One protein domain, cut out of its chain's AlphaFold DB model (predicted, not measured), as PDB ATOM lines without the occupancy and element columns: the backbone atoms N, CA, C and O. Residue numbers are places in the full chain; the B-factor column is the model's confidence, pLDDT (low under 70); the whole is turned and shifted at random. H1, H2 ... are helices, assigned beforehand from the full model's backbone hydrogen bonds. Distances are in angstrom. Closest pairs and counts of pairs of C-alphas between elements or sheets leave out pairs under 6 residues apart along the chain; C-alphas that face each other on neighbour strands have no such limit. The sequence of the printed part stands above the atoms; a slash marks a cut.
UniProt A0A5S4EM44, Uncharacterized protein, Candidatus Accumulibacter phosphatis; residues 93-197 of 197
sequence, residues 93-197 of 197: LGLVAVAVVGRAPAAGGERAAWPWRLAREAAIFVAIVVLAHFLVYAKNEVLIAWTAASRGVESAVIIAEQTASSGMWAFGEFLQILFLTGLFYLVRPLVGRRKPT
ATOM      1  N   LEU A  93     130.144 147.350 197.052       89.38
ATOM      2  CA  LEU A  93     129.948 146.415 195.934       89.38
ATOM      3  C   LEU A  93     128.719 146.780 195.092       89.38
ATOM      4  O   LEU A  93     128.724 146.609 193.872       89.38
ATOM      5  N   GLY A  94     127.691 147.365 195.711       89.12
ATOM      6  CA  GLY A  94     126.540 147.903 194.996       89.12
ATOM      7  C   GLY A  94     126.926 148.997 194.000       89.12
ATOM      8  O   GLY A  94     126.380 149.055 192.897       89.12
ATOM      9  N   LEU A  95     127.924 149.824 194.335       85.50
ATOM     10  CA  LEU A  95     128.449 150.857 193.435       85.50
ATOM     11  C   LEU A  95     129.165 150.241 192.227       85.50
ATOM     12  O   LEU A  95     129.025 150.752 191.113       85.50
ATOM     13  N   VAL A  96     129.881 149.127 192.426       85.94
ATOM     14  CA  VAL A  96     130.511 148.353 191.343       85.94
ATOM     15  C   VAL A  96     129.448 147.799 190.408       85.94
ATOM     16  O   VAL A  96     129.529 148.014 189.202       85.94
ATOM     17  N   ALA A  97     128.412 147.154 190.944       85.81
ATOM     18  CA  ALA A  97     127.322 146.608 190.142       85.81
ATOM     19  C   ALA A  97     126.635 147.701 189.298       85.81
ATOM     20  O   ALA A  97     126.456 147.531 188.092       85.81
ATOM     21  N   VAL A  98     126.364 148.878 189.875       84.62
ATOM     22  CA  VAL A  98     125.831 150.034 189.125       84.62
ATOM     23  C   VAL A  98     126.815 150.547 188.061       84.62
ATOM     24  O   VAL A  98     126.389 151.039 187.013       84.62
ATOM     25  N   ALA A  99     128.127 150.466 188.302       81.25
ATOM     26  CA  ALA A  99     129.153 150.873 187.342       81.25
ATOM     27  C   ALA A  99     129.313 149.880 186.176       81.25
ATOM     28  O   ALA A  99     129.493 150.310 185.034       81.25
ATOM     29  N   VAL A 100     129.209 148.575 186.445       80.44
ATOM     30  CA  VAL A 100     129.327 147.504 185.444       80.44
ATOM     31  C   VAL A 100     128.124 147.497 184.501       80.44
ATOM     32  O   VAL A 100     128.306 147.384 183.287       80.44
ATOM     33  N   VAL A 101     126.909 147.701 185.026       75.38
ATOM     34  CA  VAL A 101     125.651 147.705 184.254       75.38
ATOM     35  C   VAL A 101     125.506 148.993 183.420       75.38
ATOM     36  O   VAL A 101     124.455 149.607 183.437       75.38
ATOM     37  N   GLY A 102     126.547 149.476 182.726       64.31
ATOM     38  CA  GLY A 102     126.621 150.769 182.008       64.31
ATOM     39  C   GLY A 102     125.451 151.116 181.058       64.31
ATOM     40  O   GLY A 102     124.543 150.322 180.851       64.31
ATOM     41  N   ARG A 103     125.390 152.366 180.554       55.88
ATOM     42  CA  ARG A 103     124.300 152.818 179.650       55.88
ATOM     43  C   ARG A 103     124.221 151.934 178.392       55.88
ATOM     44  O   ARG A 103     125.246 151.374 177.999       55.88
ATOM     45  N   ALA A 104     123.007 151.880 177.825       48.34
ATOM     46  CA  ALA A 104     122.585 151.162 176.618       48.34
ATOM     47  C   ALA A 104     123.667 151.093 175.520       48.34
ATOM     48  O   ALA A 104     124.478 152.019 175.399       48.34
ATOM     49  N   PRO A 105     123.700 150.005 174.737       49.38
ATOM     50  CA  PRO A 105     124.890 149.594 174.013       49.38
ATOM     51  C   PRO A 105     125.287 150.607 172.941       49.38
ATOM     52  O   PRO A 105     124.458 151.075 172.164       49.38
ATOM     53  N   ALA A 106     126.592 150.882 172.849       48.81
ATOM     54  CA  ALA A 106     127.173 151.311 171.582       48.81
ATOM     55  C   ALA A 106     126.950 150.185 170.560       48.81
ATOM     56  O   ALA A 106     126.998 149.016 170.937       48.81
ATOM     57  N   ALA A 107     126.702 150.545 169.301       48.25
ATOM     58  CA  ALA A 107     126.118 149.730 168.229       48.25
ATOM     59  C   ALA A 107     126.861 148.428 167.805       48.25
ATOM     60  O   ALA A 107     126.613 147.910 166.722       48.25
ATOM     61  N   GLY A 108     127.735 147.857 168.638       51.34
ATOM     62  CA  GLY A 108     128.397 146.572 168.420       51.34
ATOM     63  C   GLY A 108     128.457 145.725 169.696       51.34
ATOM     64  O   GLY A 108     129.248 145.999 170.594       51.34
ATOM     65  N   GLY A 109     127.633 144.673 169.753       55.91
ATOM     66  CA  GLY A 109     127.847 143.463 170.565       55.91
ATOM     67  C   GLY A 109     127.967 143.628 172.089       55.91
ATOM     68  O   GLY A 109     129.019 143.370 172.670       55.91
ATOM     69  N   GLU A 110     126.865 143.951 172.767       58.22
ATOM     70  CA  GLU A 110     126.790 144.175 174.224       58.22
ATOM     71  C   GLU A 110     127.257 142.980 175.090       58.22
ATOM     72  O   GLU A 110     127.874 143.168 176.141       58.22
ATOM     73  N   ARG A 111     127.043 141.742 174.620       58.69
ATOM     74  CA  ARG A 111     127.453 140.514 175.328       58.69
ATOM     75  C   ARG A 111     128.965 140.277 175.325       58.69
ATOM     76  O   ARG A 111     129.495 139.812 176.329       58.69
ATOM     77  N   ALA A 112     129.662 140.616 174.240       59.03
ATOM     78  CA  ALA A 112     131.104 140.380 174.128       59.03
ATOM     79  C   ALA A 112     131.923 141.362 174.988       59.03
ATOM     80  O   ALA A 112     132.984 141.015 175.498       59.03
ATOM     81  N   ALA A 113     131.409 142.579 175.207       67.88
ATOM     82  CA  ALA A 113     132.084 143.611 175.995       67.88
ATOM     83  C   ALA A 113     131.809 143.531 177.511       67.88
ATOM     84  O   ALA A 113     132.533 144.150 178.296       67.88
ATOM     85  N   TRP A 114     130.777 142.799 177.940       74.25
ATOM     86  CA  TRP A 114     130.413 142.628 179.351       74.25
ATOM     87  C   TRP A 114     131.531 142.043 180.235       74.25
ATOM     88  O   TRP A 114     131.861 142.684 181.238       74.25
ATOM     89  N   PRO A 115     132.161 140.896 179.894       81.25
ATOM     90  CA  PRO A 115     133.200 140.307 180.741       81.25
ATOM     91  C   PRO A 115     134.400 141.243 180.908       81.25
ATOM     92  O   PRO A 115     134.933 141.369 182.007       81.25
ATOM     93  N   TRP A 116     134.772 141.982 179.859       83.12
ATOM     94  CA  TRP A 116     135.847 142.970 179.940       83.12
ATOM     95  C   TRP A 116     135.494 144.161 180.840       83.12
ATOM     96  O   TRP A 116     136.326 144.631 181.615       83.12
ATOM     97  N   ARG A 117     134.245 144.649 180.785       82.94
ATOM     98  CA  ARG A 117     133.766 145.709 181.690       82.94
ATOM     99  C   ARG A 117     133.769 145.244 183.140       82.94
ATOM    100  O   ARG A 117     134.222 145.998 183.997       82.94
ATOM    101  N   LEU A 118     133.298 144.025 183.397       85.44
ATOM    102  CA  LEU A 118     133.313 143.429 184.726       85.44
ATOM    103  C   LEU A 118     134.746 143.285 185.247       85.44
ATOM    104  O   LEU A 118     135.029 143.762 186.340       85.44
ATOM    105  N   ALA A 119     135.656 142.712 184.452       87.88
ATOM    106  CA  ALA A 119     137.060 142.550 184.827       87.88
ATOM    107  C   ALA A 119     137.728 143.897 185.140       87.88
ATOM    108  O   ALA A 119     138.395 144.040 186.163       87.88
ATOM    109  N   ARG A 120     137.489 144.916 184.306       88.69
ATOM    110  CA  ARG A 120     138.008 146.269 184.535       88.69
ATOM    111  C   ARG A 120     137.466 146.882 185.824       88.69
ATOM    112  O   ARG A 120     138.241 147.425 186.603       88.69
ATOM    113  N   GLU A 121     136.155 146.844 186.051       90.19
ATOM    114  CA  GLU A 121     135.574 147.427 187.267       90.19
ATOM    115  C   GLU A 121     135.949 146.635 188.526       90.19
ATOM    116  O   GLU A 121     136.137 147.249 189.571       90.19
ATOM    117  N   ALA A 122     136.146 145.316 188.429       90.06
ATOM    118  CA  ALA A 122     136.677 144.496 189.515       90.06
ATOM    119  C   ALA A 122     138.131 144.867 189.848       90.06
ATOM    120  O   ALA A 122     138.451 145.083 191.013       90.06
ATOM    121  N   ALA A 123     138.997 145.021 188.841       92.56
ATOM    122  CA  ALA A 123     140.378 145.457 189.047       92.56
ATOM    123  C   ALA A 123     140.445 146.846 189.704       92.56
ATOM    124  O   ALA A 123     141.224 147.067 190.629       92.56
ATOM    125  N   ILE A 124     139.584 147.772 189.270       91.50
ATOM    126  CA  ILE A 124     139.478 149.107 189.872       91.50
ATOM    127  C   ILE A 124     138.958 149.026 191.306       91.50
ATOM    128  O   ILE A 124     139.484 149.717 192.174       91.50
ATOM    129  N   PHE A 125     137.960 148.181 191.569       92.69
ATOM    130  CA  PHE A 125     137.444 147.975 192.916       92.69
ATOM    131  C   PHE A 125     138.538 147.474 193.856       92.69
ATOM    132  O   PHE A 125     138.746 148.064 194.912       92.69
ATOM    133  N   VAL A 126     139.287 146.450 193.441       94.88
ATOM    134  CA  VAL A 126     140.415 145.912 194.212       94.88
ATOM    135  C   VAL A 126     141.463 146.994 194.462       94.88
ATOM    136  O   VAL A 126     141.860 147.188 195.605       94.88
ATOM    137  N   ALA A 127     141.861 147.752 193.436       95.50
ATOM    138  CA  ALA A 127     142.826 148.840 193.598       95.50
ATOM    139  C   ALA A 127     142.346 149.907 194.598       95.50
ATOM    140  O   ALA A 127     143.126 150.380 195.422       95.50
ATOM    141  N   ILE A 128     141.057 150.257 194.561       95.25
ATOM    142  CA  ILE A 128     140.443 151.212 195.490       95.25
ATOM    143  C   ILE A 128     140.418 150.664 196.920       95.25
ATOM    144  O   ILE A 128     140.753 151.398 197.846       95.25
ATOM    145  N   VAL A 129     140.044 149.396 197.113       95.25
ATOM    146  CA  VAL A 129     140.021 148.760 198.440       95.25
ATOM    147  C   VAL A 129     141.431 148.668 199.018       95.25
ATOM    148  O   VAL A 129     141.630 149.008 200.181       95.25
ATOM    149  N   VAL A 130     142.421 148.279 198.208       96.88
ATOM    150  CA  VAL A 130     143.835 148.240 198.614       96.88
ATOM    151  C   VAL A 130     144.324 149.633 199.007       96.88
ATOM    152  O   VAL A 130     144.935 149.789 200.062       96.88
ATOM    153  N   LEU A 131     144.009 150.658 198.210       96.62
ATOM    154  CA  LEU A 131     144.352 152.041 198.535       96.62
ATOM    155  C   LEU A 131     143.687 152.497 199.842       96.62
ATOM    156  O   LEU A 131     144.348 153.092 200.688       96.62
ATOM    157  N   ALA A 132     142.397 152.211 200.028       96.88
ATOM    158  CA  ALA A 132     141.671 152.543 201.251       96.88
ATOM    159  C   ALA A 132     142.286 151.853 202.476       96.88
ATOM    160  O   ALA A 132     142.505 152.504 203.494       96.88
ATOM    161  N   HIS A 133     142.617 150.566 202.360       96.25
ATOM    162  CA  HIS A 133     143.285 149.810 203.414       96.25
ATOM    163  C   HIS A 133     144.649 150.415 203.767       96.25
ATOM    164  O   HIS A 133     144.910 150.687 204.935       96.25
ATOM    165  N   PHE A 134     145.479 150.718 202.763       97.19
ATOM    166  CA  PHE A 134     146.781 151.352 202.971       97.19
ATOM    167  C   PHE A 134     146.663 152.714 203.671       97.19
ATOM    168  O   PHE A 134     147.423 153.001 204.590       97.19
ATOM    169  N   LEU A 135     145.692 153.546 203.278       97.25
ATOM    170  CA  LEU A 135     145.471 154.853 203.903       97.25
ATOM    171  C   LEU A 135     145.027 154.737 205.363       97.25
ATOM    172  O   LEU A 135     145.506 155.497 206.203       97.25
ATOM    173  N   VAL A 136     144.131 153.797 205.675       96.62
ATOM    174  CA  VAL A 136     143.694 153.551 207.059       96.62
ATOM    175  C   VAL A 136     144.858 153.041 207.903       96.62
ATOM    176  O   VAL A 136     145.070 153.553 209.001       96.62
ATOM    177  N   TYR A 137     145.648 152.112 207.365       94.88
ATOM    178  CA  TYR A 137     146.841 151.593 208.025       94.88
ATOM    179  C   TYR A 137     147.865 152.704 208.304       94.88
ATOM    180  O   TYR A 137     148.249 152.918 209.451       94.88
ATOM    181  N   ALA A 138     148.222 153.501 207.291       95.81
ATOM    182  CA  ALA A 138     149.143 154.626 207.447       95.81
ATOM    183  C   ALA A 138     148.635 155.655 208.474       95.81
ATOM    184  O   ALA A 138     149.399 156.145 209.305       95.81
ATOM    185  N   LYS A 139     147.330 155.959 208.459       95.75
ATOM    186  CA  LYS A 139     146.696 156.837 209.451       95.75
ATOM    187  C   LYS A 139     146.800 156.258 210.867       95.75
ATOM    188  O   LYS A 139     147.022 157.019 211.805       95.75
ATOM    189  N   ASN A 140     146.624 154.948 211.039       93.56
ATOM    190  CA  ASN A 140     146.734 154.291 212.343       93.56
ATOM    191  C   ASN A 140     148.163 154.344 212.890       93.56
ATOM    192  O   ASN A 140     148.333 154.736 214.037       93.56
ATOM    193  N   GLU A 141     149.174 154.046 212.073       94.62
ATOM    194  CA  GLU A 141     150.589 154.142 212.472       94.62
ATOM    195  C   GLU A 141     150.942 155.553 212.970       94.62
ATOM    196  O   GLU A 141     151.494 155.729 214.059       94.62
ATOM    197  N   VAL A 142     150.531 156.584 212.220       96.12
ATOM    198  CA  VAL A 142     150.728 157.987 212.620       96.12
ATOM    199  C   VAL A 142     149.992 158.304 213.923       96.12
ATOM    200  O   VAL A 142     150.550 158.964 214.799       96.12
ATOM    201  N   LEU A 143     148.751 157.833 214.076       94.69
ATOM    202  CA  LEU A 143     147.952 158.076 215.276       94.69
ATOM    203  C   LEU A 143     148.554 157.399 216.514       94.69
ATOM    204  O   LEU A 143     148.568 158.007 217.583       94.69
ATOM    205  N   ILE A 144     149.068 156.174 216.380       94.94
ATOM    206  CA  ILE A 144     149.741 155.442 217.459       94.94
ATOM    207  C   ILE A 144     151.000 156.196 217.885       94.94
ATOM    208  O   ILE A 144     151.144 156.504 219.066       94.94
ATOM    209  N   ALA A 145     151.860 156.572 216.933       94.81
ATOM    210  CA  ALA A 145     153.084 157.319 217.217       94.81
ATOM    211  C   ALA A 145     152.794 158.671 217.894       94.81
ATOM    212  O   ALA A 145     153.436 159.037 218.878       94.81
ATOM    213  N   TRP A 146     151.784 159.398 217.410       95.94
ATOM    214  CA  TRP A 146     151.368 160.672 217.997       95.94
ATOM    215  C   TRP A 146     150.778 160.512 219.408       95.94
ATOM    216  O   TRP A 146     151.075 161.302 220.307       95.94
ATOM    217  N   THR A 147     149.965 159.478 219.636       95.06
ATOM    218  CA  THR A 147     149.369 159.199 220.953       95.06
ATOM    219  C   THR A 147     150.439 158.779 221.965       95.06
ATOM    220  O   THR A 147     150.421 159.233 223.105       95.06
ATOM    221  N   ALA A 148     151.406 157.966 221.538       96.12
ATOM    222  CA  ALA A 148     152.554 157.574 222.348       96.12
ATOM    223  C   ALA A 148     153.392 158.798 222.751       96.12
ATOM    224  O   ALA A 148     153.632 159.027 223.937       96.12
ATOM    225  N   ALA A 149     153.729 159.655 221.780       95.94
ATOM    226  CA  ALA A 149     154.485 160.881 222.021       95.94
ATOM    227  C   ALA A 149     153.748 161.866 222.944       95.94
ATOM    228  O   ALA A 149     154.349 162.411 223.865       95.94
ATOM    229  N   SER A 150     152.444 162.074 222.736       96.88
ATOM    230  CA  SER A 150     151.644 162.996 223.558       96.88
ATOM    231  C   SER A 150     151.436 162.510 224.995       96.88
ATOM    232  O   SER A 150     151.319 163.334 225.900       96.88
ATOM    233  N   ARG A 151     151.422 161.192 225.223       95.06
ATOM    234  CA  ARG A 151     151.328 160.588 226.561       95.06
ATOM    235  C   ARG A 151     152.690 160.314 227.210       95.06
ATOM    236  O   ARG A 151     152.722 159.941 228.377       95.06
ATOM    237  N   GLY A 152     153.794 160.482 226.479       95.62
ATOM    238  CA  GLY A 152     155.141 160.170 226.963       95.62
ATOM    239  C   GLY A 152     155.372 158.677 227.227       95.62
ATOM    240  O   GLY A 152     156.137 158.331 228.122       95.62
ATOM    241  N   VAL A 153     154.697 157.796 226.482       96.31
ATOM    242  CA  VAL A 153     154.800 156.332 226.617       96.31
ATOM    243  C   VAL A 153     155.334 155.701 225.335       96.31
ATOM    244  O   VAL A 153     155.332 156.320 224.273       96.31
ATOM    245  N   GLU A 154     155.781 154.450 225.414       94.56
ATOM    246  CA  GLU A 154     156.194 153.686 224.237       94.56
ATOM    247  C   GLU A 154     154.982 153.277 223.379       94.56
ATOM    248  O   GLU A 154     153.926 152.920 223.908       94.56
ATOM    249  N   SER A 155     155.137 153.256 222.049       94.06
ATOM    250  CA  SER A 155     154.091 152.803 221.115       94.06
ATOM    251  C   SER A 155     153.569 151.398 221.433       94.06
ATOM    252  O   SER A 155     152.387 151.128 221.224       94.06
ATOM    253  N   ALA A 156     154.412 150.521 221.991       94.62
ATOM    254  CA  ALA A 156     154.028 149.179 222.426       94.62
ATOM    255  C   ALA A 156     152.880 149.187 223.454       94.62
ATOM    256  O   ALA A 156     152.013 148.316 223.411       94.62
ATOM    257  N   VAL A 157     152.823 150.199 224.330       94.38
ATOM    258  CA  VAL A 157     151.744 150.356 225.319       94.38
ATOM    259  C   VAL A 157     150.422 150.670 224.624       94.38
ATOM    260  O   VAL A 157     149.409 150.032 224.899       94.38
ATOM    261  N   ILE A 158     150.436 151.601 223.665       93.62
ATOM    262  CA  ILE A 158     149.243 151.966 222.889       93.62
ATOM    263  C   ILE A 158     148.739 150.764 222.081       93.62
ATOM    264  O   ILE A 158     147.543 150.485 222.064       93.62
ATOM    265  N   ILE A 159     149.644 150.006 221.457       93.12
ATOM    266  CA  ILE A 159     149.291 148.789 220.712       93.12
ATOM    267  C   ILE A 159     148.666 147.741 221.640       93.12
ATOM    268  O   ILE A 159     147.683 147.098 221.266       93.12
ATOM    269  N   ALA A 160     149.184 147.578 222.860       94.38
ATOM    270  CA  ALA A 160     148.609 146.667 223.845       94.38
ATOM    271  C   ALA A 160     147.184 147.087 224.258       94.38
ATOM    272  O   ALA A 160     146.288 146.243 224.276       94.38
ATOM    273  N   GLU A 161     146.939 148.382 224.502       91.50
ATOM    274  CA  GLU A 161     145.595 148.926 224.778       91.50
ATOM    275  C   GLU A 161     144.619 148.656 223.618       91.50
ATOM    276  O   GLU A 161     143.477 148.227 223.823       91.50
ATOM    277  N   GLN A 162     145.071 148.870 222.380       91.25
ATOM    278  CA  GLN A 162     144.260 148.603 221.192       91.25
ATOM    279  C   GLN A 162     143.980 147.109 221.019       91.25
ATOM    280  O   GLN A 162     142.859 146.722 220.699       91.25
ATOM    281  N   THR A 163     144.964 146.257 221.302       91.12
ATOM    282  CA  THR A 163     144.832 144.797 221.206       91.12
ATOM    283  C   THR A 163     143.840 144.257 222.238       91.12
ATOM    284  O   THR A 163     143.030 143.387 221.910       91.12
ATOM    285  N   ALA A 164     143.816 144.827 223.448       93.00
ATOM    286  CA  ALA A 164     142.827 144.498 224.479       93.00
ATOM    287  C   ALA A 164     141.380 144.797 224.038       93.00
ATOM    288  O   ALA A 164     140.439 144.175 224.522       93.00
ATOM    289  N   SER A 165     141.204 145.713 223.079       90.06
ATOM    290  CA  SER A 165     139.920 146.079 222.472       90.06
ATOM    291  C   SER A 165     139.886 145.816 220.958       90.06
ATOM    292  O   SER A 165     139.195 146.510 220.208       90.06
ATOM    293  N   SER A 166     140.607 144.787 220.499       87.44
ATOM    294  CA  SER A 166     140.882 144.528 219.076       87.44
ATOM    295  C   SER A 166     139.635 144.461 218.192       87.44
ATOM    296  O   SER A 166     139.646 144.992 217.085       87.44
ATOM    297  N   GLY A 167     138.532 143.882 218.678       89.25
ATOM    298  CA  GLY A 167     137.273 143.822 217.928       89.25
ATOM    299  C   GLY A 167     136.672 145.200 217.624       89.25
ATOM    300  O   GLY A 167     136.183 145.432 216.520       89.25
ATOM    301  N   MET A 168     136.754 146.140 218.569       90.81
ATOM    302  CA  MET A 168     136.276 147.514 218.382       90.81
ATOM    303  C   MET A 168     137.145 148.263 217.365       90.81
ATOM    304  O   MET A 168     136.613 148.933 216.477       90.81
ATOM    305  N   TRP A 169     138.470 148.118 217.460       88.94
ATOM    306  CA  TRP A 169     139.412 148.739 216.525       88.94
ATOM    307  C   TRP A 169     139.262 148.180 215.111       88.94
ATOM    308  O   TRP A 169     139.086 148.956 214.174       88.94
ATOM    309  N   ALA A 170     139.200 146.854 214.962       91.00
ATOM    310  CA  ALA A 170     138.990 146.196 213.674       91.00
ATOM    311  C   ALA A 170     137.662 146.612 213.020       91.00
ATOM    312  O   ALA A 170     137.608 146.874 211.818       91.00
ATOM    313  N   PHE A 171     136.583 146.732 213.803       89.81
ATOM    314  CA  PHE A 171     135.306 147.231 213.294       89.81
ATOM    315  C   PHE A 171     135.398 148.694 212.833       89.81
ATOM    316  O   PHE A 171     134.915 149.041 211.753       89.81
ATOM    317  N   GLY A 172     136.059 149.556 213.610       91.38
ATOM    318  CA  GLY A 172     136.284 150.953 213.241       91.38
ATOM    319  C   GLY A 172     137.132 151.113 211.974       91.38
ATOM    320  O   GLY A 172     136.843 151.975 211.139       91.38
ATOM    321  N   GLU A 173     138.160 150.285 211.800       93.56
ATOM    322  CA  GLU A 173     138.975 150.228 210.581       93.56
ATOM    323  C   GLU A 173     138.158 149.766 209.380       93.56
ATOM    324  O   GLU A 173     138.184 150.404 208.327       93.56
ATOM    325  N   PHE A 174     137.372 148.704 209.550       93.44
ATOM    326  CA  PHE A 174     136.480 148.196 208.517       93.44
ATOM    327  C   PHE A 174     135.514 149.280 208.016       93.44
ATOM    328  O   PHE A 174     135.402 149.495 206.808       93.44
ATOM    329  N   LEU A 175     134.875 150.028 208.922       93.38
ATOM    330  CA  LEU A 175     133.989 151.136 208.550       93.38
ATOM    331  C   LEU A 175     134.720 152.249 207.785       93.38
ATOM    332  O   LEU A 175     134.182 152.772 206.806       93.38
ATOM    333  N   GLN A 176     135.951 152.593 208.179       95.12
ATOM    334  CA  GLN A 176     136.773 153.573 207.459       95.12
ATOM    335  C   GLN A 176     137.113 153.093 206.043       95.12
ATOM    336  O   GLN A 176     136.999 153.867 205.091       95.12
ATOM    337  N   ILE A 177     137.470 151.816 205.880       96.31
ATOM    338  CA  ILE A 177     137.753 151.217 204.569       96.31
ATOM    339  C   ILE A 177     136.504 151.257 203.684       96.31
ATOM    340  O   ILE A 177     136.591 151.681 202.528       96.31
ATOM    341  N   LEU A 178     135.332 150.879 204.210       94.81
ATOM    342  CA  LEU A 178     134.067 150.953 203.470       94.81
ATOM    343  C   LEU A 178     133.745 152.386 203.035       94.81
ATOM    344  O   LEU A 178     133.389 152.615 201.874       94.81
ATOM    345  N   PHE A 179     133.903 153.347 203.947       95.19
ATOM    346  CA  PHE A 179     133.668 154.758 203.671       95.19
ATOM    347  C   PHE A 179     134.591 155.278 202.564       95.19
ATOM    348  O   PHE A 179     134.110 155.827 201.573       95.19
ATOM    349  N   LEU A 180     135.905 155.059 202.681       96.62
ATOM    350  CA  LEU A 180     136.881 155.490 201.677       96.62
ATOM    351  C   LEU A 180     136.639 154.820 200.323       96.62
ATOM    352  O   LEU A 180     136.691 155.485 199.289       96.62
ATOM    353  N   THR A 181     136.299 153.529 200.318       95.38
ATOM    354  CA  THR A 181     135.958 152.800 199.088       95.38
ATOM    355  C   THR A 181     134.767 153.451 198.381       95.38
ATOM    356  O   THR A 181     134.832 153.738 197.184       95.38
ATOM    357  N   GLY A 182     133.690 153.746 199.119       93.06
ATOM    358  CA  GLY A 182     132.525 154.448 198.577       93.06
ATOM    359  C   GLY A 182     132.857 155.862 198.090       93.06
ATOM    360  O   GLY A 182     132.456 156.245 196.986       93.06
ATOM    361  N   LEU A 183     133.654 156.610 198.861       94.75
ATOM    362  CA  LEU A 183     134.089 157.966 198.526       94.75
ATOM    363  C   LEU A 183     134.870 157.999 197.210       94.75
ATOM    364  O   LEU A 183     134.550 158.791 196.322       94.75
ATOM    365  N   PHE A 184     135.855 157.115 197.042       93.44
ATOM    366  CA  PHE A 184     136.644 157.036 195.815       93.44
ATOM    367  C   PHE A 184     135.775 156.701 194.597       93.44
ATOM    368  O   PHE A 184     135.948 157.306 193.535       93.44
ATOM    369  N   TYR A 185     134.779 155.824 194.747       88.69
ATOM    370  CA  TYR A 185     133.816 155.529 193.681       88.69
ATOM    371  C   TYR A 185     132.915 156.717 193.320       88.69
ATOM    372  O   TYR A 185     132.612 156.921 192.139       88.69
ATOM    373  N   LEU A 186     132.495 157.510 194.308       88.50
ATOM    374  CA  LEU A 186     131.689 158.719 194.106       88.50
ATOM    375  C   LEU A 186     132.489 159.843 193.432       88.50
ATOM    376  O   LEU A 186     131.963 160.538 192.556       88.50
ATOM    377  N   VAL A 187     133.765 159.994 193.800       89.75
ATOM    378  CA  VAL A 187     134.660 161.050 193.303       89.75
ATOM    379  C   VAL A 187     135.251 160.726 191.928       89.75
ATOM    380  O   VAL A 187     135.357 161.625 191.094       89.75
ATOM    381  N   ARG A 188     135.576 159.461 191.623       85.38
ATOM    382  CA  ARG A 188     136.144 159.020 190.327       85.38
ATOM    383  C   ARG A 188     135.482 159.658 189.088       85.38
ATOM    384  O   ARG A 188     136.203 160.212 188.254       85.38
ATOM    385  N   PRO A 189     134.144 159.638 188.924       77.38
ATOM    386  CA  PRO A 189     133.487 160.258 187.769       77.38
ATOM    387  C   PRO A 189     133.570 161.794 187.724       77.38
ATOM    388  O   PRO A 189     133.301 162.362 186.670       77.38
ATOM    389  N   LEU A 190     133.901 162.476 188.826       78.75
ATOM    390  CA  LEU A 190     134.129 163.928 188.842       78.75
ATOM    391  C   LEU A 190     135.519 164.275 188.298       78.75
ATOM    392  O   LEU A 190     135.650 165.222 187.529       78.75
ATOM    393  N   VAL A 191     136.529 163.471 188.639       73.94
ATOM    394  CA  VAL A 191     137.923 163.658 188.198       73.94
ATOM    395  C   VAL A 191     138.098 163.300 186.716       73.94
ATOM    396  O   VAL A 191     138.860 163.941 185.999       73.94
ATOM    397  N   GLY A 192     137.354 162.302 186.227       61.16
ATOM    398  CA  GLY A 192     137.444 161.825 184.842       61.16
ATOM    399  C   GLY A 192     136.772 162.707 183.780       61.16
ATOM    400  O   GLY A 192     136.906 162.409 182.593       61.16
ATOM    401  N   ARG A 193     136.051 163.777 184.152       57.16
ATOM    402  CA  ARG A 193     135.455 164.717 183.184       57.16
ATOM    403  C   ARG A 193     136.535 165.629 182.596       57.16
ATOM    404  O   ARG A 193     136.644 166.795 182.964       57.16
ATOM    405  N   ARG A 194     137.321 165.116 181.644       44.44
ATOM    406  CA  ARG A 194     138.036 165.987 180.701       44.44
ATOM    407  C   ARG A 194     136.986 166.765 179.903       44.44
ATOM    408  O   ARG A 194     136.025 166.169 179.415       44.44
ATOM    409  N   LYS A 195     137.135 168.093 179.836       38.81
ATOM    410  CA  LYS A 195     136.310 168.952 178.972       38.81
ATOM    411  C   LYS A 195     136.359 168.390 177.543       38.81
ATOM    412  O   LYS A 195     137.454 168.015 177.122       38.81
ATOM    413  N   PRO A 196     135.233 168.326 176.810       41.84
ATOM    414  CA  PRO A 196     135.313 168.171 175.367       41.84
ATOM    415  C   PRO A 196     136.060 169.403 174.842       41.84
ATOM    416  O   PRO A 196     135.600 170.530 175.036       41.84
ATOM    417  N   THR A 197     137.268 169.185 174.331       39.06
ATOM    418  CA  THR A 197     137.946 170.117 173.424       39.06
ATOM    419  C   THR A 197     137.247 170.090 172.083       39.06
ATOM    420  O   THR A 197     136.935 168.955 171.649       39.06
TER     421      THR A 197
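This is residues 93 to 197 of the 197 residues of an uncharacterized protein of Candidatus Accumulibacter phosphatis (UniProt A0A5S4EM44). Two long helices, H2 and H4, cross as an X, with short H1 and H3 packed on H2. The printed part has 105 residues with four named helices, H1 to H4 along the chain; the class is all helix. It is extended, radius of gyration of the C-alphas 20.0 A, spanning 66 by 34 by 15 A.

H1, residues 93 to 100, begins with C-alpha 93 at (129.948, 146.415, 195.934). H2 is residues 110 to 151, 60.1 A long, H3 residues 155 to 164. H4, residues 166 to 191, 36.4 A long, ends at C-alpha 191 (137.923, 163.658, 188.198).

H2, the hub, touches H4 at a steep tilt of 51 degrees; the closest C-alphas, 132 and 177, are 5.3 A apart. H1 and H2 form a hairpin, closest at C-alphas 100 and 118, 5.7 A. Every O i to N i+4 pair is within hydrogen-bond range in H1 and H3, 36 of 38 in H2, 20 of 22 in H4.

The printed part has no cut; pLDDT is under 70 in residues 102 to 113 and 192 to 197.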